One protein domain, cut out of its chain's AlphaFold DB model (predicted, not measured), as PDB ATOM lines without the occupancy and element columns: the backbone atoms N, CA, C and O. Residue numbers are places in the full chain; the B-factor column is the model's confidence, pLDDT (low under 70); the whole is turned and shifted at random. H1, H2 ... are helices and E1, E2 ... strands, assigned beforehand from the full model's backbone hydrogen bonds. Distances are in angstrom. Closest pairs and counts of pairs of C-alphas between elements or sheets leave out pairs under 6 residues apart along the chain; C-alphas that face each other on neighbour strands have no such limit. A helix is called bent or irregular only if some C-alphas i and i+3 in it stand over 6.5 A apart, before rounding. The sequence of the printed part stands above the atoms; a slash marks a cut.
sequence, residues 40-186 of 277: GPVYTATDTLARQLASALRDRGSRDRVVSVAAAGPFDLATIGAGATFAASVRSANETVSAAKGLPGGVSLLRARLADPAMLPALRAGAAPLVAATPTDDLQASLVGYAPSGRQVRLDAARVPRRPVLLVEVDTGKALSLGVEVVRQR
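This is residues 40 to 186 of the 277 residues of an uncharacterized protein of Phytohabitans flavus (UniProt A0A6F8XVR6). A strongly twisted sheet of five strands has three helices, H1, H2 and H3, packed over one face, making two layers; H1 covers the sheet along E2, and H2 and H3 meet it by the E1 edge. H5 follows E5 and runs on away from the sheet to one end of the longest axis, while H4 lies towards the opposite end. The printed part has 147 residues with five named helices and five named strands, in the order H1 H2 H3 E1 H4 E2 E3 E4 E5 H5; the sheet is mixed, ordered E1 E5 E2 E3 E4, and the class is mixed, helices and strands. It is compact, with a radius of gyration of the C-alphas of 15.1 A and spans of 50 by 35 by 25 A.

H1, residues 40 to 56, begins at C-alpha 40 (160.606, 192.741, 187.339) and is 24.3 A long. H2 is residues 60 to 70, and H3, residues 84 to 100, is again 24.3 A long. E1 is residues 110 to 114. H4, residues 117 to 124, is irregular, but only just: C-alphas 118 and 121 are 6.8 A apart. E2 is residues 130 to 133, E3 142 to 146 and E4 152 to 156. E5, residues 165 to 170, is 16.2 A long and begins at C-alpha 165 (160.869, 214.211, 181.845). H5, residues 172 to 186, is 20.7 A long and ends at C-alpha 186 (169.029, 189.593, 211.675).

E1 and E4 are the edge strands. E1 and E5 are antiparallel, with N 167 and O 113 2.8 A apart. E5 and E2 are parallel, with N 166 and O 130 2.8 A apart. E2, E3 and E4 form a meander, each strand the antiparallel neighbour of the one before, with N 146 and O 131 2.7 A apart and N 153 and O 145 2.7 A apart; E2 and E3, and E3 and E4, are hairpins. Residues 75 to 76 pair antiparallel with residues 111 to 112 of E1. H1 is on the sheet at a height of 5.8 A and runs along E2, at 10 degrees on the local plane; its closest C-alphas to E2 are Asp 47 and Ala 133, 4.9 A. H1 and H3 touch, the C-alphas of Val 42 and Val 97 5.4 A apart, at a shallow tilt of 15 degrees, opposite ways. H2 and H4 touch, the C-alphas of Val 67 and Arg 124 6.3 A apart. H4 only grazes the sheet, with residues 119 to 123. H5 touches no helix and is only just not on the sheet, with 4 pairs of C-alphas within 10 A. In H1, H2, H3 and H5 every O i to N i+4 pair is within hydrogen-bond range; in H4 2 of 4 are.

The C-alphas of Ala 125 and Arg 186, the two farthest apart, are 50.3 A apart. The printed part has no cut. The link from H2 to H3, 13 residues, is long. Mean pLDDT of the printed part is 92.4; residues 137 to 139 are under 70.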
ATOM      1  N   GLY A  40     161.871 192.789 188.076       82.81
ATOM      2  CA  GLY A  40     160.606 192.741 187.339       82.81
ATOM      3  C   GLY A  40     159.444 193.398 188.094       82.81
ATOM      4  O   GLY A  40     158.894 194.385 187.599       82.81
ATOM      5  N   PRO A  41     159.094 192.934 189.311       89.31
ATOM      6  CA  PRO A  41     157.991 193.500 190.092       89.31
ATOM      7  C   PRO A  41     158.181 194.981 190.432       89.31
ATOM      8  O   PRO A  41     157.233 195.764 190.361       89.31
ATOM      9  N   VAL A  42     159.414 195.381 190.768       92.25
ATOM     10  CA  VAL A  42     159.748 196.776 191.089       92.25
ATOM     11  C   VAL A  42     159.538 197.662 189.866       92.25
ATOM     12  O   VAL A  42     158.837 198.672 189.960       92.25
ATOM     13  N   TYR A  43     160.076 197.257 188.712       92.00
ATOM     14  CA  TYR A  43     159.912 198.014 187.478       92.00
ATOM     15  C   TYR A  43     158.436 198.124 187.086       92.00
ATOM     16  O   TYR A  43     157.951 199.233 186.869       92.00
ATOM     17  N   THR A  44     157.679 197.019 187.094       93.56
ATOM     18  CA  THR A  44     156.238 197.026 186.783       93.56
ATOM     19  C   THR A  44     155.439 197.954 187.704       93.56
ATOM     20  O   THR A  44     154.541 198.664 187.231       93.56
ATOM     21  N   ALA A  45     155.768 197.997 189.000       94.94
ATOM     22  CA  ALA A  45     155.135 198.909 189.950       94.94
ATOM     23  C   ALA A  45     155.445 200.380 189.613       94.94
ATOM     24  O   ALA A  45     154.526 201.195 189.494       94.94
ATOM     25  N   THR A  46     156.720 200.717 189.384       95.94
ATOM     26  CA  THR A  46     157.129 202.085 189.016       95.94
ATOM     27  C   THR A  46     156.573 202.528 187.660       95.94
ATOM     28  O   THR A  46     156.134 203.667 187.523       95.94
ATOM     29  N   ASP A  47     156.507 201.629 186.679       96.06
ATOM     30  CA  ASP A  47     155.970 201.867 185.335       96.06
ATOM     31  C   ASP A  47     154.458 202.125 185.363       96.06
ATOM     32  O   ASP A  47     153.939 203.045 184.720       96.06
ATOM     33  N   THR A  48     153.737 201.376 186.198       96.12
ATOM     34  CA  THR A  48     152.312 201.618 186.437       96.12
ATOM     35  C   THR A  48     152.078 202.983 187.078       96.12
ATOM     36  O   THR A  48     151.213 203.729 186.611       96.12
ATOM     37  N   LEU A  49     152.882 203.363 188.076       97.12
ATOM     38  CA  LEU A  49     152.810 204.704 188.660       97.12
ATOM     39  C   LEU A  49     153.196 205.800 187.666       97.12
ATOM     40  O   LEU A  49     152.564 206.853 187.674       97.12
ATOM     41  N   ALA A  50     154.165 205.564 186.779       97.38
ATOM     42  CA  ALA A  50     154.536 206.519 185.738       97.38
ATOM     43  C   ALA A  50     153.353 206.816 184.800       97.38
ATOM     44  O   ALA A  50     153.048 207.982 184.536       97.38
ATOM     45  N   ARG A  51     152.616 205.782 184.367       97.25
ATOM     46  CA  ARG A  51     151.381 205.940 183.574       97.25
ATOM     47  C   ARG A  51     150.292 206.716 184.312       97.25
ATOM     48  O   ARG A  51     149.642 207.592 183.729       97.25
ATOM     49  N   GLN A  52     150.069 206.380 185.579       96.94
ATOM     50  CA  GLN A  52     149.040 207.025 186.391       96.94
ATOM     51  C   GLN A  52     149.391 208.485 186.687       96.94
ATOM     52  O   GLN A  52     148.535 209.355 186.531       96.94
ATOM     53  N   LEU A  53     150.651 208.773 187.023       97.06
ATOM     54  CA  LEU A  53     151.140 210.132 187.238       97.06
ATOM     55  C   LEU A  53     151.039 210.956 185.951       97.06
ATOM     56  O   LEU A  53     150.527 212.069 185.993       97.06
ATOM     57  N   ALA A  54     151.426 210.407 184.794       97.19
ATOM     58  CA  ALA A  54     151.229 211.085 183.511       97.19
ATOM     59  C   ALA A  54     149.756 211.465 183.299       97.19
ATOM     60  O   ALA A  54     149.449 212.602 182.943       97.19
ATOM     61  N   SER A  55     148.834 210.543 183.581       96.00
ATOM     62  CA  SER A  55     147.394 210.793 183.452       96.00
ATOM     63  C   SER A  55     146.891 211.851 184.441       96.00
ATOM     64  O   SER A  55     146.102 212.714 184.055       96.00
ATOM     65  N   ALA A  56     147.385 211.845 185.683       94.94
ATOM     66  CA  ALA A  56     147.068 212.866 186.683       94.94
ATOM     67  C   ALA A  56     147.535 214.266 186.259       94.94
ATOM     68  O   ALA A  56     146.852 215.254 186.511       94.94
ATOM     69  N   LEU A  57     148.647 214.360 185.524       95.25
ATOM     70  CA  LEU A  57     149.166 215.624 184.992       95.25
ATOM     71  C   LEU A  57     148.318 216.217 183.853       95.25
ATOM     72  O   LEU A  57     148.657 217.277 183.328       95.25
ATOM     73  N   ARG A  58     147.197 215.596 183.459       93.88
ATOM     74  CA  ARG A  58     146.173 216.281 182.648       93.88
ATOM     75  C   ARG A  58     145.555 217.441 183.423       93.88
ATOM     76  O   ARG A  58     145.353 218.518 182.855       93.88
ATOM     77  N   ASP A  59     145.318 217.238 184.716       92.56
ATOM     78  CA  ASP A  59     144.803 218.260 185.614       92.56
ATOM     79  C   ASP A  59     145.847 219.366 185.841       92.56
ATOM     80  O   ASP A  59     147.047 219.112 185.989       92.56
ATOM     81  N   ARG A  60     145.390 220.621 185.827       91.19
ATOM     82  CA  ARG A  60     146.274 221.780 185.983       91.19
ATOM     83  C   ARG A  60     146.754 221.920 187.426       91.19
ATOM     84  O   ARG A  60     147.939 222.163 187.625       91.19
ATOM     85  N   GLY A  61     145.886 221.681 188.411       92.31
ATOM     86  CA  GLY A  61     146.265 221.759 189.825       92.31
ATOM     87  C   GLY A  61     147.363 220.755 190.185       92.31
ATOM     88  O   GLY A  61     148.327 221.090 190.872       92.31
ATOM     89  N   SER A  62     147.268 219.540 189.646       92.94
ATOM     90  CA  SER A  62     148.284 218.494 189.790       92.94
ATOM     91  C   SER A  62     149.614 218.884 189.134       92.94
ATOM     92  O   SER A  62     150.674 218.668 189.724       92.94
ATOM     93  N   ARG A  63     149.577 219.512 187.948       93.56
ATOM     94  CA  ARG A  63     150.781 220.050 187.289       93.56
ATOM     95  C   ARG A  63     151.448 221.146 188.105       93.56
ATOM     96  O   ARG A  63     152.656 221.073 188.310       93.56
ATOM     97  N   ASP A  64     150.683 222.114 188.596       93.62
ATOM     98  CA  ASP A  64     151.219 223.246 189.356       93.62
ATOM     99  C   ASP A  64     151.884 222.772 190.661       93.62
ATOM    100  O   ASP A  64     152.971 223.233 191.018       93.62
ATOM    101  N   ARG A  65     151.302 221.763 191.325       94.12
ATOM    102  CA  ARG A  65     151.937 221.107 192.481       94.12
ATOM    103  C   ARG A  65     153.244 220.427 192.109       94.12
ATOM    104  O   ARG A  65     154.232 220.641 192.804       94.12
ATOM    105  N   VAL A  66     153.270 219.652 191.023       95.00
ATOM    106  CA  VAL A  66     154.501 218.995 190.556       95.00
ATOM    107  C   VAL A  66     155.581 220.011 190.200       95.00
ATOM    108  O   VAL A  66     156.725 219.817 190.593       95.00
ATOM    109  N   VAL A  67     155.240 221.114 189.530       95.31
ATOM    110  CA  VAL A  67     156.182 222.210 189.241       95.31
ATOM    111  C   VAL A  67     156.770 222.777 190.538       95.31
ATOM    112  O   VAL A  67     157.977 223.011 190.611       95.31
ATOM    113  N   SER A  68     155.928 222.975 191.558       93.94
ATOM    114  CA  SER A  68     156.341 223.489 192.867       93.94
ATOM    115  C   SER A  68     157.294 222.532 193.590       93.94
ATOM    116  O   SER A  68     158.397 222.933 193.960       93.94
ATOM    117  N   VAL A  69     156.934 221.249 193.725       94.81
ATOM    118  CA  VAL A  69     157.783 220.277 194.441       94.81
ATOM    119  C   VAL A  69     159.045 219.907 193.657       94.81
ATOM    120  O   VAL A  69     160.107 219.765 194.254       94.81
ATOM    121  N   ALA A  70     158.980 219.845 192.322       93.56
ATOM    122  CA  ALA A  70     160.143 219.557 191.480       93.56
ATOM    123  C   ALA A  70     161.203 220.667 191.536       93.56
ATOM    124  O   ALA A  70     162.374 220.405 191.273       93.56
ATOM    125  N   ALA A  71     160.817 221.897 191.892       92.75
ATOM    126  CA  ALA A  71     161.764 222.983 192.110       92.75
ATOM    127  C   ALA A  71     162.646 222.775 193.353       92.75
ATOM    128  O   ALA A  71     163.736 223.339 193.405       92.75
ATOM    129  N   ALA A  72     162.185 221.987 194.329       92.44
ATOM    130  CA  ALA A  72     162.930 221.670 195.547       92.44
ATOM    131  C   ALA A  72     163.837 220.432 195.400       92.44
ATOM    132  O   ALA A  72     164.709 220.216 196.237       92.44
ATOM    133  N   GLY A  73     163.656 219.635 194.340       93.06
ATOM    134  CA  GLY A  73     164.429 218.420 194.075       93.06
ATOM    135  C   GLY A  73     163.545 217.179 193.902       93.06
ATOM    136  O   GLY A  73     162.379 217.308 193.522       93.06
ATOM    137  N   PRO A  74     164.090 215.967 194.127       94.69
ATOM    138  CA  PRO A  74     163.299 214.741 194.192       94.69
ATOM    139  C   PRO A  74     162.212 214.836 195.271       94.69
ATOM    140  O   PRO A  74     162.458 215.358 196.357       94.69
ATOM    141  N   PHE A  75     161.025 214.307 194.991       95.44
ATOM    142  CA  PHE A  75     159.864 214.397 195.874       95.44
ATOM    143  C   PHE A  75     159.135 213.060 195.988       95.44
ATOM    144  O   PHE A  75     159.109 212.259 195.053       95.44
ATOM    145  N   ASP A  76     158.519 212.828 197.143       95.12
ATOM    146  CA  ASP A  76     157.722 211.632 197.408       95.12
ATOM    147  C   ASP A  76     156.435 211.648 196.561       95.12
ATOM    148  O   ASP A  76     155.721 212.652 196.480       95.12
ATOM    149  N   LEU A  77     156.110 210.525 195.917       94.44
ATOM    150  CA  LEU A  77     154.887 210.416 195.119       94.44
ATOM    151  C   LEU A  77     153.619 210.555 195.968       94.44
ATOM    152  O   LEU A  77     152.595 211.037 195.473       94.44
ATOM    153  N   ALA A  78     153.677 210.174 197.244       91.31
ATOM    154  CA  ALA A  78     152.556 210.286 198.166       91.31
ATOM    155  C   ALA A  78     152.170 211.750 198.450       91.31
ATOM    156  O   ALA A  78     151.016 212.017 198.791       91.31
ATOM    157  N   THR A  79     153.085 212.713 198.267       88.62
ATOM    158  CA  THR A  79     152.860 214.122 198.638       88.62
ATOM    159  C   THR A  79     152.293 214.988 197.509       88.62
ATOM    160  O   THR A  79     151.925 216.133 197.751       88.62
ATOM    161  N   ILE A  80     152.177 214.474 196.278       86.50
ATOM    162  CA  ILE A  80     151.686 215.251 195.115       86.50
ATOM    163  C   ILE A  80     150.181 215.573 195.240       86.50
ATOM    164  O   ILE A  80     149.679 216.563 194.700       86.50
ATOM    165  N   GLY A  81     149.431 214.729 195.957       82.06
ATOM    166  CA  GLY A  81     147.991 214.903 196.151       82.06
ATOM    167  C   GLY A  81     147.167 214.735 194.866       82.06
ATOM    168  O   GLY A  81     146.164 215.422 194.695       82.06
ATOM    169  N   ALA A  82     147.567 213.829 193.969       87.62
ATOM    170  CA  ALA A  82     146.908 213.540 192.686       87.62
ATOM    171  C   ALA A  82     145.611 212.691 192.803       87.62
ATOM    172  O   ALA A  82     145.272 211.913 191.912       87.62
ATOM    173  N   GLY A  83     144.882 212.826 193.916       90.06
ATOM    174  CA  GLY A  83     143.630 212.114 194.192       90.06
ATOM    175  C   GLY A  83     143.787 210.782 194.938       90.06
ATOM    176  O   GLY A  83     144.873 210.208 195.039       90.06
ATOM    177  N   ALA A  84     142.668 210.282 195.475       92.38
ATOM    178  CA  ALA A  84     142.635 209.101 196.345       92.38
ATOM    179  C   ALA A  84     143.074 207.809 195.633       92.38
ATOM    180  O   ALA A  84     143.814 207.012 196.208       92.38
ATOM    181  N   THR A  85     142.682 207.619 194.369       93.50
ATOM    182  CA  THR A  85     143.057 206.439 193.571       93.50
ATOM    183  C   THR A  85     144.563 206.367 193.321       93.50
ATOM    184  O   THR A  85     145.165 205.298 193.439       93.50
ATOM    185  N   PHE A  86     145.194 207.508 193.018       94.81
ATOM    186  CA  PHE A  86     146.646 207.567 192.865       94.81
ATOM    187  C   PHE A  86     147.344 207.297 194.199       94.81
ATOM    188  O   PHE A  86     148.248 206.471 194.254       94.81
ATOM    189  N   ALA A  87     146.875 207.903 195.295       94.44
ATOM    190  CA  ALA A  87     147.428 207.658 196.626       94.44
ATOM    191  C   ALA A  87     147.337 206.176 197.047       94.44
ATOM    192  O   ALA A  87     148.283 205.631 197.617       94.44
ATOM    193  N   ALA A  88     146.228 205.498 196.730       95.50
ATOM    194  CA  ALA A  88     146.082 204.060 196.957       95.50
ATOM    195  C   ALA A  88     147.070 203.239 196.111       95.50
ATOM    196  O   ALA A  88     147.686 202.306 196.625       95.50
ATOM    197  N   SER A  89     147.275 203.630 194.850       96.38
ATOM    198  CA  SER A  89     148.241 202.979 193.958       96.38
ATOM    199  C   SER A  89     149.682 203.161 194.446       96.38
ATOM    200  O   SER A  89     150.447 202.202 194.448       96.38
ATOM    201  N   VAL A  90     150.042 204.352 194.940       96.88
ATOM    202  CA  VAL A  90     151.359 204.617 195.548       96.88
ATOM    203  C   VAL A  90     151.581 203.739 196.780       96.88
ATOM    204  O   VAL A  90     152.660 203.174 196.936       96.88
ATOM    205  N   ARG A  91     150.568 203.569 197.639       96.38
ATOM    206  CA  ARG A  91     150.664 202.691 198.817       96.38
ATOM    207  C   ARG A  91     150.888 201.227 198.426       96.38
ATOM    208  O   ARG A  91     151.838 200.619 198.904       96.38
ATOM    209  N   SER A  92     150.079 200.707 197.503       96.06
ATOM    210  CA  SER A  92     150.203 199.329 197.005       96.06
ATOM    211  C   SER A  92     151.549 199.077 196.309       96.06
ATOM    212  O   SER A  92     152.181 198.033 196.497       96.06
ATOM    213  N   ALA A  93     152.043 200.057 195.550       96.38
ATOM    214  CA  ALA A  93     153.357 199.980 194.929       96.38
ATOM    215  C   ALA A  93     154.487 200.010 195.973       96.38
ATOM    216  O   ALA A  93     155.429 199.231 195.860       96.38
ATOM    217  N   ASN A  94     154.387 200.847 197.013       96.69
ATOM    218  CA  ASN A  94     155.352 200.862 198.117       96.69
ATOM    219  C   ASN A  94     155.404 199.513 198.848       96.69
ATOM    220  O   ASN A  94     156.495 199.033 199.153       96.69
ATOM    221  N   GLU A  95     154.257 198.873 199.087       95.94
ATOM    222  CA  GLU A  95     154.188 197.525 199.671       95.94
ATOM    223  C   GLU A  95     154.864 196.489 198.766       95.94
ATOM    224  O   GLU A  95     155.703 195.717 199.232       95.94
ATOM    225  N   THR A  96     154.574 196.530 197.462       95.12
ATOM    226  CA  THR A  96     155.179 195.638 196.460       95.12
ATOM    227  C   THR A  96     156.698 195.798 196.411       95.12
ATOM    228  O   THR A  96     157.430 194.810 196.443       95.12
ATOM    229  N   VAL A  97     157.188 197.040 196.367       94.50
ATOM    230  CA  VAL A  97     158.627 197.332 196.333       94.50
ATOM    231  C   VAL A  97     159.297 196.933 197.642       94.50
ATOM    232  O   VAL A  97     160.366 196.328 197.604       94.50
ATOM    233  N   SER A  98     158.674 197.209 198.789       94.69
ATOM    234  CA  SER A  98     159.220 196.816 200.093       94.69
ATOM    235  C   SER A  98     159.341 195.296 200.195       94.69
ATOM    236  O   SER A  98     160.414 194.794 200.522       94.69
ATOM    237  N   ALA A  99     158.294 194.559 199.808       94.12
ATOM    238  CA  ALA A  99     158.304 193.099 199.783       94.12
ATOM    239  C   ALA A  99     159.379 192.543 198.832       94.12
ATOM    240  O   ALA A  99     160.172 191.694 199.234       94.12
ATOM    241  N   ALA A 100     159.471 193.070 197.606       92.25
ATOM    242  CA  ALA A 100     160.468 192.645 196.620       92.25
ATOM    243  C   ALA A 100     161.917 192.934 197.054       92.25
ATOM    244  O   ALA A 100     162.841 192.243 196.629       92.25
ATOM    245  N   LYS A 101     162.130 193.951 197.898       90.38
ATOM    246  CA  LYS A 101     163.446 194.317 198.446       90.38
ATOM    247  C   LYS A 101     163.723 193.711 199.831       90.38
ATOM    248  O   LYS A 101     164.793 193.960 200.378       90.38
ATOM    249  N   GLY A 102     162.794 192.937 200.400       92.56
ATOM    250  CA  GLY A 102     162.928 192.374 201.750       92.56
ATOM    251  C   GLY A 102     162.951 193.431 202.864       92.56
ATOM    252  O   GLY A 102     163.542 193.205 203.919       92.56
ATOM    253  N   LEU A 103     162.347 194.592 202.615       93.31
ATOM    254  CA  LEU A 103     162.279 195.726 203.534       93.31
ATOM    255  C   LEU A 103     160.984 195.689 204.362       93.31
ATOM    256  O   LEU A 103     159.990 195.104 203.922       93.31
ATOM    257  N   PRO A 104     160.961 196.319 205.553       90.06
ATOM    258  CA  PRO A 104     159.730 196.464 206.322       90.06
ATOM    259  C   PRO A 104     158.661 197.206 205.508       90.06
ATOM    260  O   PRO A 104     158.969 198.131 204.762       90.06
ATOM    261  N   GLY A 105     157.399 196.799 205.656       90.62
ATOM    262  CA  GLY A 105     156.267 197.478 205.024       90.62
ATOM    263  C   GLY A 105     155.945 198.832 205.669       90.62
ATOM    264  O   GLY A 105     156.466 199.182 206.725       90.62
ATOM    265  N   GLY A 106     155.050 199.598 205.036       87.88
ATOM    266  CA  GLY A 106     154.545 200.868 205.577       87.88
ATOM    267  C   GLY A 106     155.476 202.075 205.408       87.88
ATOM    268  O   GLY A 106     155.141 203.173 205.848       87.88
ATOM    269  N   VAL A 107     156.621 201.907 204.746       89.19
ATOM    270  CA  VAL A 107     157.544 202.997 204.415       89.19
ATOM    271  C   VAL A 107     157.303 203.509 202.996       89.19
ATOM    272  O   VAL A 107     157.045 202.740 202.073       89.19
ATOM    273  N   SER A 108     157.420 204.824 202.801       93.06
ATOM    274  CA  SER A 108     157.439 205.393 201.452       93.06
ATOM    275  C   SER A 108     158.835 205.267 200.849       93.06
ATOM    276  O   SER A 108     159.784 205.848 201.383       93.06
ATOM    277  N   LEU A 109     158.966 204.490 199.777       95.06
ATOM    278  CA  LEU A 109     160.210 204.268 199.034       95.06
ATOM    279  C   LEU A 109     160.150 204.848 197.625       95.06
ATOM    280  O   LEU A 109     161.160 204.846 196.934       95.06
ATOM    281  N   LEU A 110     158.985 205.298 197.170       96.62
ATOM    282  CA  LEU A 110     158.768 205.707 195.792       96.62
ATOM    283  C   LEU A 110     158.776 207.224 195.669       96.62
ATOM    284  O   LEU A 110     158.001 207.930 196.316       96.62
ATOM    285  N   ARG A 111     159.640 207.719 194.790       96.50
ATOM    286  CA  ARG A 111     159.806 209.146 194.528       96.50
ATOM    287  C   ARG A 111     159.747 209.435 193.039       96.50
ATOM    288  O   ARG A 111     159.893 208.541 192.203       96.50
ATOM    289  N   ALA A 112     159.555 210.703 192.712       96.56
ATOM    290  CA  ALA A 112     159.819 211.217 191.385       96.56
ATOM    291  C   ALA A 112     160.847 212.342 191.430       96.56
ATOM    292  O   ALA A 112     161.003 213.039 192.432       96.56
ATOM    293  N   ARG A 113     161.543 212.534 190.315       95.38
ATOM    294  CA  ARG A 113     162.435 213.675 190.113       95.38
ATOM    295  C   ARG A 113     162.413 214.131 188.672       95.38
ATOM    296  O   ARG A 113     162.045 213.379 187.773       95.38
ATOM    297  N   LEU A 114     162.868 215.353 188.443       95.50
ATOM    298  CA  LEU A 114     163.174 215.803 187.096       95.50
ATOM    299  C   LEU A 114     164.417 215.062 186.580       95.50
ATOM    300  O   LEU A 114     165.382 214.862 187.320       95.50
ATOM    301  N   ALA A 115     164.374 214.638 185.321       93.31
ATOM    302  CA  ALA A 115     165.465 213.926 184.670       93.31
ATOM    303  C   ALA A 115     166.761 214.742 184.648       93.31
ATOM    304  O   ALA A 115     167.822 214.208 184.952       93.31
ATOM    305  N   ASP A 116     166.639 216.032 184.339       91.44
ATOM    306  CA  ASP A 116     167.724 217.004 184.366       91.44
ATOM    307  C   ASP A 116     167.197 218.321 184.968       91.44
ATOM    308  O   ASP A 116     166.148 218.806 184.520       91.44
ATOM    309  N   PRO A 117     167.876 218.928 185.961       90.56
ATOM    310  CA  PRO A 117     167.482 220.217 186.537       90.56
ATOM    311  C   PRO A 117     167.280 221.337 185.503       90.56
ATOM    312  O   PRO A 117     166.415 222.198 185.688       90.56
ATOM    313  N   ALA A 118     168.009 221.309 184.382       91.50
ATOM    314  CA  ALA A 118     167.888 222.274 183.290       91.50
ATOM    315  C   ALA A 118     166.529 222.214 182.567       91.50
ATOM    316  O   ALA A 118     166.194 223.127 181.813       91.50
ATOM    317  N   MET A 119     165.710 221.183 182.807       95.12
ATOM    318  CA  MET A 119     164.343 221.095 182.277       95.12
ATOM    319  C   MET A 119     163.329 221.924 183.082       95.12
ATOM    320  O   MET A 119     162.205 222.142 182.617       95.12
ATOM    321  N   LEU A 120     163.694 222.397 184.282       95.62
ATOM    322  CA  LEU A 120     162.781 223.097 185.189       95.62
ATOM    323  C   LEU A 120     162.213 224.399 184.595       95.62
ATOM    324  O   LEU A 120     161.013 224.630 184.756       95.62
ATOM    325  N   PRO A 121     162.986 225.238 183.871       96.06
ATOM    326  CA  PRO A 121     162.441 226.425 183.213       96.06
ATOM    327  C   PRO A 121     161.340 226.093 182.200       96.06
ATOM    328  O   PRO A 121     160.293 226.736 182.204       96.06
ATOM    329  N   ALA A 122     161.525 225.051 181.383       95.69
ATOM    330  CA  ALA A 122     160.509 224.616 180.424       95.69
ATOM    331  C   ALA A 122     159.253 224.084 181.134       95.69
ATOM    332  O   ALA A 122     158.133 224.386 180.718       95.69
ATOM    333  N   LEU A 123     159.431 223.343 182.231       95.31
ATOM    334  CA  LEU A 123     158.322 222.864 183.056       95.31
ATOM    335  C   LEU A 123     157.523 224.033 183.666       95.31
ATOM    336  O   LEU A 123     156.296 224.039 183.587       95.31
ATOM    337  N   ARG A 124     158.203 225.062 184.193       95.81
ATOM    338  CA  ARG A 124     157.576 226.295 184.716       95.81
ATOM    339  C   ARG A 124     156.869 227.115 183.638       95.81
ATOM    340  O   ARG A 124     155.833 227.705 183.913       95.81
ATOM    341  N   ALA A 125     157.393 227.112 182.414       95.12
ATOM    342  CA  ALA A 125     156.756 227.742 181.258       95.12
ATOM    343  C   ALA A 125     155.504 226.986 180.760       95.12
ATOM    344  O   ALA A 125     154.880 227.401 179.785       95.12
ATOM    345  N   GLY A 126     155.127 225.878 181.408       93.81
ATOM    346  CA  GLY A 126     153.920 225.115 181.095       93.81
ATOM    347  C   GLY A 126     154.126 223.995 180.077       93.81
ATOM    348  O   GLY A 126     153.139 223.422 179.605       93.81
ATOM    349  N   ALA A 127     155.372 223.643 179.737       94.75
ATOM    350  CA  ALA A 127     155.632 222.489 178.884       94.75
ATOM    351  C   ALA A 127     155.106 221.210 179.552       94.75
ATOM    352  O   ALA A 127     155.443 220.906 180.695       94.75
ATOM    353  N   ALA A 128     154.298 220.439 178.824       93.19
ATOM    354  CA  ALA A 128     153.750 219.184 179.327       93.19
ATOM    355  C   ALA A 128     154.877 218.147 179.521       93.19
ATOM    356  O   ALA A 128     155.477 217.729 178.521       93.19
ATOM    357  N   PRO A 129     155.170 217.711 180.760       96.81
ATOM    358  CA  PRO A 129     156.237 216.752 181.004       96.81
ATOM    359  C   PRO A 129     155.848 215.355 180.518       96.81
ATOM    360  O   PRO A 129     154.674 214.981 180.491       96.81
ATOM    361  N   LEU A 130     156.851 214.566 180.157       97.62
ATOM    362  CA  LEU A 130     156.747 213.112 180.134       97.62
ATOM    363  C   LEU A 130     156.950 212.546 181.528       97.62
ATOM    364  O   LEU A 130     157.673 213.134 182.324       97.62
ATOM    365  N   VAL A 131     156.402 211.364 181.777       97.88
ATOM    366  CA  VAL A 131     156.717 210.576 182.968       97.88
ATOM    367  C   VAL A 131     157.237 209.213 182.536       97.88
ATOM    368  O   VAL A 131     156.585 208.552 181.737       97.88
ATOM    369  N   ALA A 132     158.391 208.792 183.030       96.88
ATOM    370  CA  ALA A 132     158.972 207.483 182.742       96.88
ATOM    371  C   ALA A 132     159.357 206.792 184.050       96.88
ATOM    372  O   ALA A 132     159.696 207.463 185.023       96.88
ATOM    373  N   ALA A 133     159.308 205.464 184.080       95.56
ATOM    374  CA  ALA A 133     159.919 204.702 185.161       95.56
ATOM    375  C   ALA A 133     161.408 204.512 184.887       95.56
ATOM    376  O   ALA A 133     161.805 204.259 183.748       95.56
ATOM    377  N   THR A 134     162.223 204.628 185.930       91.00
ATOM    378  CA  THR A 134     163.648 204.312 185.837       91.00
ATOM    379  C   THR A 134     163.809 202.790 185.801       91.00
ATOM    380  O   THR A 134     163.381 202.119 186.744       91.00
ATOM    381  N   PRO A 135     164.390 202.218 184.734       84.12
ATOM    382  CA  PRO A 135     164.657 200.791 184.681       84.12
ATOM    383  C   PRO A 135     165.708 200.397 185.714       84.12
ATOM    384  O   PRO A 135     166.600 201.173 186.048       84.12
ATOM    385  N   THR A 136     165.601 199.164 186.200       72.81
ATOM    386  CA  THR A 136     166.606 198.566 187.089       72.81
ATOM    387  C   THR A 136     167.846 198.103 186.315       72.81
ATOM    388  O   THR A 136     168.893 197.908 186.917       72.81
ATOM    389  N   ASP A 137     167.721 197.899 184.999       69.50
ATOM    390  CA  ASP A 137     168.802 197.431 184.130       69.50
ATOM    391  C   ASP A 137     169.694 198.592 183.673       69.50
ATOM    392  O   ASP A 137     169.231 199.598 183.124       69.50
ATOM    393  N   ASP A 138     170.993 198.407 183.876       64.94
ATOM    394  CA  ASP A 138     172.035 199.374 183.597       64.94
ATOM    395  C   ASP A 138     172.331 199.571 182.107       64.94
ATOM    396  O   ASP A 138     172.902 200.609 181.757       64.94
ATOM    397  N   LEU A 139     171.945 198.619 181.252       66.00
ATOM    398  CA  LEU A 139     172.287 198.584 179.824       66.00
ATOM    399  C   LEU A 139     171.137 199.015 178.905       66.00
ATOM    400  O   LEU A 139     171.206 198.857 177.682       66.00
ATOM    401  N   GLN A 140     170.056 199.555 179.467       71.31
ATOM    402  CA  GLN A 140     168.861 199.839 178.685       71.31
ATOM    403  C   GLN A 140     169.068 201.037 177.740       71.31
ATOM    404  O   GLN A 140     169.150 202.189 178.160       71.31
ATOM    405  N   ALA A 141     169.103 200.760 176.431       78.69
ATOM    406  CA  ALA A 141     169.336 201.764 175.386       78.69
ATOM    407  C   ALA A 141     168.170 202.752 175.191       78.69
ATOM    408  O   ALA A 141     168.322 203.794 174.552       78.69
ATOM    409  N   SER A 142     166.981 202.439 175.711       85.50
ATOM    410  CA  SER A 142     165.825 203.327 175.616       85.50
ATOM    411  C   SER A 142     164.848 203.125 176.763       85.50
ATOM    412  O   SER A 142     164.747 202.022 177.292       85.50
ATOM    413  N   LEU A 143     164.082 204.168 177.072       90.50
ATOM    414  CA  LEU A 143     163.013 204.164 178.068       90.50
ATOM    415  C   LEU A 143     161.676 204.478 177.411       90.50
ATOM    416  O   LEU A 143     161.607 205.137 176.370       90.50
ATOM    417  N   VAL A 144     160.590 204.066 178.056       94.19
ATOM    418  CA  VAL A 144     159.239 204.467 177.665       94.19
ATOM    419  C   VAL A 144     158.782 205.612 178.563       94.19
ATOM    420  O   VAL A 144     158.661 205.465 179.774       94.19
ATOM    421  N   GLY A 145     158.525 206.768 177.956       95.94
ATOM    422  CA  GLY A 145     157.886 207.907 178.602       95.94
ATOM    423  C   GLY A 145     156.409 208.006 178.234       95.94
ATOM    424  O   GLY A 145     156.021 207.823 177.082       95.94
ATOM    425  N   TYR A 146     155.579 208.372 179.195       98.00
ATOM    426  CA  TYR A 146     154.145 208.571 179.043       98.00
ATOM    427  C   TYR A 146     153.823 210.062 179.019       98.00
ATOM    428  O   TYR A 146     154.179 210.812 179.929       98.00
ATOM    429  N   ALA A 147     153.171 210.515 177.951       96.81
ATOM    430  CA  ALA A 147     152.639 211.869 177.874       96.81
ATOM    431  C   ALA A 147     151.336 211.976 178.677       96.81
ATOM    432  O   ALA A 147     150.642 210.966 178.821       96.81
ATOM    433  N   PRO A 148     150.914 213.186 179.091       95.56
ATOM    434  CA  PRO A 148     149.648 213.339 179.791       95.56
ATOM    435  C   PRO A 148     148.458 212.834 178.984       95.56
ATOM    436  O   PRO A 148     147.521 212.298 179.552       95.56
ATOM    437  N   SER A 149     148.513 212.870 177.650       93.94
ATOM    438  CA  SER A 149     147.494 212.268 176.776       93.94
ATOM    439  C   SER A 149     147.405 210.735 176.844       93.94
ATOM    440  O   SER A 149     146.499 210.160 176.252       93.94
ATOM    441  N   GLY A 150     148.303 210.054 177.559       91.38
ATOM    442  CA  GLY A 150     148.434 208.593 177.576       91.38
ATOM    443  C   GLY A 150     149.308 208.038 176.445       91.38
ATOM    444  O   GLY A 150     149.582 206.841 176.410       91.38
ATOM    445  N   ARG A 151     149.791 208.893 175.529       95.94
ATOM    446  CA  ARG A 151     150.681 208.475 174.438       95.94
ATOM    447  C   ARG A 151     152.038 208.027 174.981       95.94
ATOM    448  O   ARG A 151     152.696 208.793 175.687       95.94
ATOM    449  N   GLN A 152     152.480 206.843 174.565       96.12
ATOM    450  CA  GLN A 152     153.832 206.348 174.812       96.12
ATOM    451  C   GLN A 152     154.830 207.012 173.861       96.12
ATOM    452  O   GLN A 152     154.558 207.189 172.672       96.12
ATOM    453  N   VAL A 153     155.987 207.393 174.382       95.44
ATOM    454  CA  VAL A 153     157.080 208.019 173.643       95.44
ATOM    455  C   VAL A 153     158.367 207.322 174.038       95.44
ATOM    456  O   VAL A 153     158.738 207.324 175.208       95.44
ATOM    457  N   ARG A 154     159.056 206.737 173.060       94.62
ATOM    458  CA  ARG A 154     160.375 206.147 173.280       94.62
ATOM    459  C   ARG A 154     161.404 207.259 173.484       94.62
ATOM    460  O   ARG A 154     161.463 208.199 172.692       94.62
ATOM    461  N   LEU A 155     162.181 207.147 174.550       92.62
ATOM    462  CA  LEU A 155     163.254 208.054 174.925       92.62
ATOM    463  C   LEU A 155     164.587 207.347 174.735       92.62
ATOM    464  O   LEU A 155     164.771 206.241 175.229       92.62
ATOM    465  N   ASP A 156     165.496 207.989 174.018       90.50
ATOM    466  CA  ASP A 156     166.855 207.498 173.815       90.50
ATOM    467  C   ASP A 156     167.686 207.734 175.084       90.50
ATOM    468  O   ASP A 156     167.745 208.860 175.583       90.50
ATOM    469  N   ALA A 157     168.317 206.683 175.610       87.19
ATOM    470  CA  ALA A 157     169.179 206.744 176.789       87.19
ATOM    471  C   ALA A 157     170.456 207.575 176.563       87.19
ATOM    472  O   ALA A 157     170.996 208.142 177.514       87.19
ATOM    473  N   ALA A 158     170.913 207.690 175.312       87.06
ATOM    474  CA  ALA A 158     172.125 208.419 174.941       87.06
ATOM    475  C   ALA A 158     171.890 209.924 174.734       87.06
ATOM    476  O   ALA A 158     172.847 210.696 174.647       87.06
ATOM    477  N   ARG A 159     170.628 210.370 174.650       87.12
ATOM    478  CA  ARG A 159     170.290 211.763 174.335       87.12
ATOM    479  C   ARG A 159     169.292 212.348 175.321       87.12
ATOM    480  O   ARG A 159     168.128 211.957 175.345       87.12
ATOM    481  N   VAL A 160     169.730 213.377 176.047       87.38
ATOM    482  CA  VAL A 160     168.863 214.139 176.955       87.38
ATOM    483  C   VAL A 160     167.673 214.721 176.171       87.38
ATOM    484  O   VAL A 160     167.872 215.455 175.192       87.38
ATOM    485  N   PRO A 161     166.426 214.407 176.561       90.81
ATOM    486  CA  PRO A 161     165.242 214.920 175.884       90.81
ATOM    487  C   PRO A 161     165.104 216.440 176.031       90.81
ATOM    488  O   PRO A 161     165.328 216.997 177.096       90.81
ATOM    489  N   ARG A 162     164.644 217.127 174.977       89.81
ATOM    490  CA  ARG A 162     164.323 218.569 175.058       89.81
ATOM    491  C   ARG A 162     163.064 218.861 175.875       89.81
ATOM    492  O   ARG A 162     162.899 219.957 176.397       89.81
ATOM    493  N   ARG A 163     162.138 217.903 175.919       94.12
ATOM    494  CA  ARG A 163     160.895 218.011 176.685       94.12
ATOM    495  C   ARG A 163     161.158 217.562 178.125       94.12
ATOM    496  O   ARG A 163     161.820 216.536 178.270       94.12
ATOM    497  N   PRO A 164     160.608 218.240 179.152       96.94
ATOM    498  CA  PRO A 164     160.774 217.815 180.535       96.94
ATOM    499  C   PRO A 164     160.358 216.359 180.739       96.94
ATOM    500  O   PRO A 164     159.310 215.941 180.241       96.94
ATOM    501  N   VAL A 165     161.167 215.597 181.471       97.31
ATOM    502  CA  VAL A 165     160.869 214.211 181.845       97.31
ATOM    503  C   VAL A 165     160.928 214.084 183.359       97.31
ATOM    504  O   VAL A 165     161.906 214.487 183.979       97.31
ATOM    505  N   LEU A 166     159.878 213.523 183.947       97.19
ATOM    506  CA  LEU A 166     159.822 213.102 185.337       97.19
ATOM    507  C   LEU A 166     160.149 211.612 185.395       97.19
ATOM    508  O   LEU A 166     159.515 210.810 184.710       97.19
ATOM    509  N   LEU A 167     161.136 211.252 186.200       96.88
ATOM    510  CA  LEU A 167     161.540 209.875 186.433       96.88
ATOM    511  C   LEU A 167     160.919 209.388 187.734       96.88
ATOM    512  O   LEU A 167     161.121 210.015 188.772       96.88
ATOM    513  N   VAL A 168     160.160 208.299 187.656       97.00
ATOM    514  CA  VAL A 168     159.605 207.568 188.794       97.00
ATOM    515  C   VAL A 168     160.587 206.473 189.173       97.00
ATOM    516  O   VAL A 168     160.916 205.615 188.354       97.00
ATOM    517  N   GLU A 169     161.057 206.505 190.413       94.94
ATOM    518  CA  GLU A 169     162.127 205.632 190.882       94.94
ATOM    519  C   GLU A 169     161.943 205.239 192.349       94.94
ATOM    520  O   GLU A 169     161.155 205.826 193.098       94.94
ATOM    521  N   VAL A 170     162.706 204.229 192.758       94.75
ATOM    522  CA  VAL A 170     162.882 203.888 194.168       94.75
ATOM    523  C   VAL A 170     163.929 204.825 194.765       94.75
ATOM    524  O   VAL A 170     164.986 205.042 194.173       94.75
ATOM    525  N   ASP A 171     163.670 205.350 195.957       93.94
ATOM    526  CA  ASP A 171     164.668 206.031 196.770       93.94
ATOM    527  C   ASP A 171     165.693 205.009 197.271       93.94
ATOM    528  O   ASP A 171     165.534 204.371 198.315       93.94
ATOM    529  N   THR A 172     166.743 204.817 196.477       90.81
ATOM    530  CA  THR A 172     167.802 203.844 196.750       90.81
ATOM    531  C   THR A 172     168.569 204.166 198.028       90.81
ATOM    532  O   THR A 172     168.959 203.240 198.733       90.81
ATOM    533  N   GLY A 173     168.731 205.446 198.377       90.56
ATOM    534  CA  GLY A 173     169.389 205.863 199.619       90.56
ATOM    535  C   GLY A 173     168.590 205.446 200.853       90.56
ATOM    536  O   GLY A 173     169.138 204.855 201.792       90.56
ATOM    537  N   LYS A 174     167.273 205.672 200.825       92.62
ATOM    538  CA  LYS A 174     166.364 205.229 201.888       92.62
ATOM    539  C   LYS A 174     166.255 203.705 201.950       92.62
ATOM    540  O   LYS A 174     166.355 203.134 203.033       92.62
ATOM    541  N   ALA A 175     166.100 203.046 200.801       92.19
ATOM    542  CA  ALA A 175     166.013 201.590 200.714       92.19
ATOM    543  C   ALA A 175     167.287 200.900 201.229       92.19
ATOM    544  O   ALA A 175     167.196 199.924 201.970       92.19
ATOM    545  N   LEU A 176     168.469 201.429 200.890       93.00
ATOM    546  CA  LEU A 176     169.752 200.913 201.372       93.00
ATOM    547  C   LEU A 176     169.883 201.065 202.888       93.00
ATOM    548  O   LEU A 176     170.263 200.112 203.564       93.00
ATOM    549  N   SER A 177     169.539 202.240 203.418       92.00
ATOM    550  CA  SER A 177     169.599 202.505 204.861       92.00
ATOM    551  C   SER A 177     168.728 201.513 205.642       92.00
ATOM    552  O   SER A 177     169.208 200.871 206.574       92.00
ATOM    553  N   LEU A 178     167.490 201.293 205.185       93.00
ATOM    554  CA  LEU A 178     166.580 200.301 205.768       93.00
ATOM    555  C   LEU A 178     167.089 198.863 205.599       93.00
ATOM    556  O   LEU A 178     166.975 198.054 206.516       93.00
ATOM    557  N   GLY A 179     167.681 198.531 204.451       90.69
ATOM    558  CA  GLY A 179     168.259 197.208 204.211       90.69
ATOM    559  C   GLY A 179     169.397 196.888 205.183       90.69
ATOM    560  O   GLY A 179     169.440 195.794 205.748       90.69
ATOM    561  N   VAL A 180     170.281 197.856 205.446       92.75
ATOM    562  CA  VAL A 180     171.354 197.716 206.443       92.75
ATOM    563  C   VAL A 180     170.779 197.496 207.843       92.75
ATOM    564  O   VAL A 180     171.291 196.656 208.584       92.75
ATOM    565  N   GLU A 181     169.705 198.193 208.214       89.81
ATOM    566  CA  GLU A 181     169.026 197.976 209.498       89.81
ATOM    567  C   GLU A 181     168.436 196.567 209.613       89.81
ATOM    568  O   GLU A 181     168.648 195.905 210.632       89.81
ATOM    569  N   VAL A 182     167.779 196.067 208.561       90.56
ATOM    570  CA  VAL A 182     167.257 194.691 208.518       90.56
ATOM    571  C   VAL A 182     168.389 193.682 208.712       90.56
ATOM    572  O   VAL A 182     168.277 192.786 209.549       90.56
ATOM    573  N   VAL A 183     169.509 193.844 208.004       90.19
ATOM    574  CA  VAL A 183     170.688 192.977 208.159       90.19
ATOM    575  C   VAL A 183     171.206 193.029 209.598       90.19
ATOM    576  O   VAL A 183     171.395 191.983 210.217       90.19
ATOM    577  N   ARG A 184     171.365 194.223 210.183       86.94
ATOM    578  CA  ARG A 184     171.825 194.379 211.575       86.94
ATOM    579  C   ARG A 184     170.889 193.718 212.583       86.94
ATOM    580  O   ARG A 184     171.378 193.128 213.538       86.94
ATOM    581  N   GLN A 185     169.576 193.772 212.379       86.56
ATOM    582  CA  GLN A 185     168.607 193.091 213.245       86.56
ATOM    583  C   GLN A 185     168.708 191.567 213.129       86.56
ATOM    584  O   GLN A 185     168.658 190.869 214.139       86.56
ATOM    585  N   ARG A 186     168.892 191.040 211.912       85.38
ATOM    586  CA  ARG A 186     169.029 189.593 211.675       85.38
ATOM    587  C   ARG A 186     170.358 189.041 212.193       85.38
ATOM    588  O   ARG A 186     170.377 187.945 212.743       85.38
TER     589      ARG A 186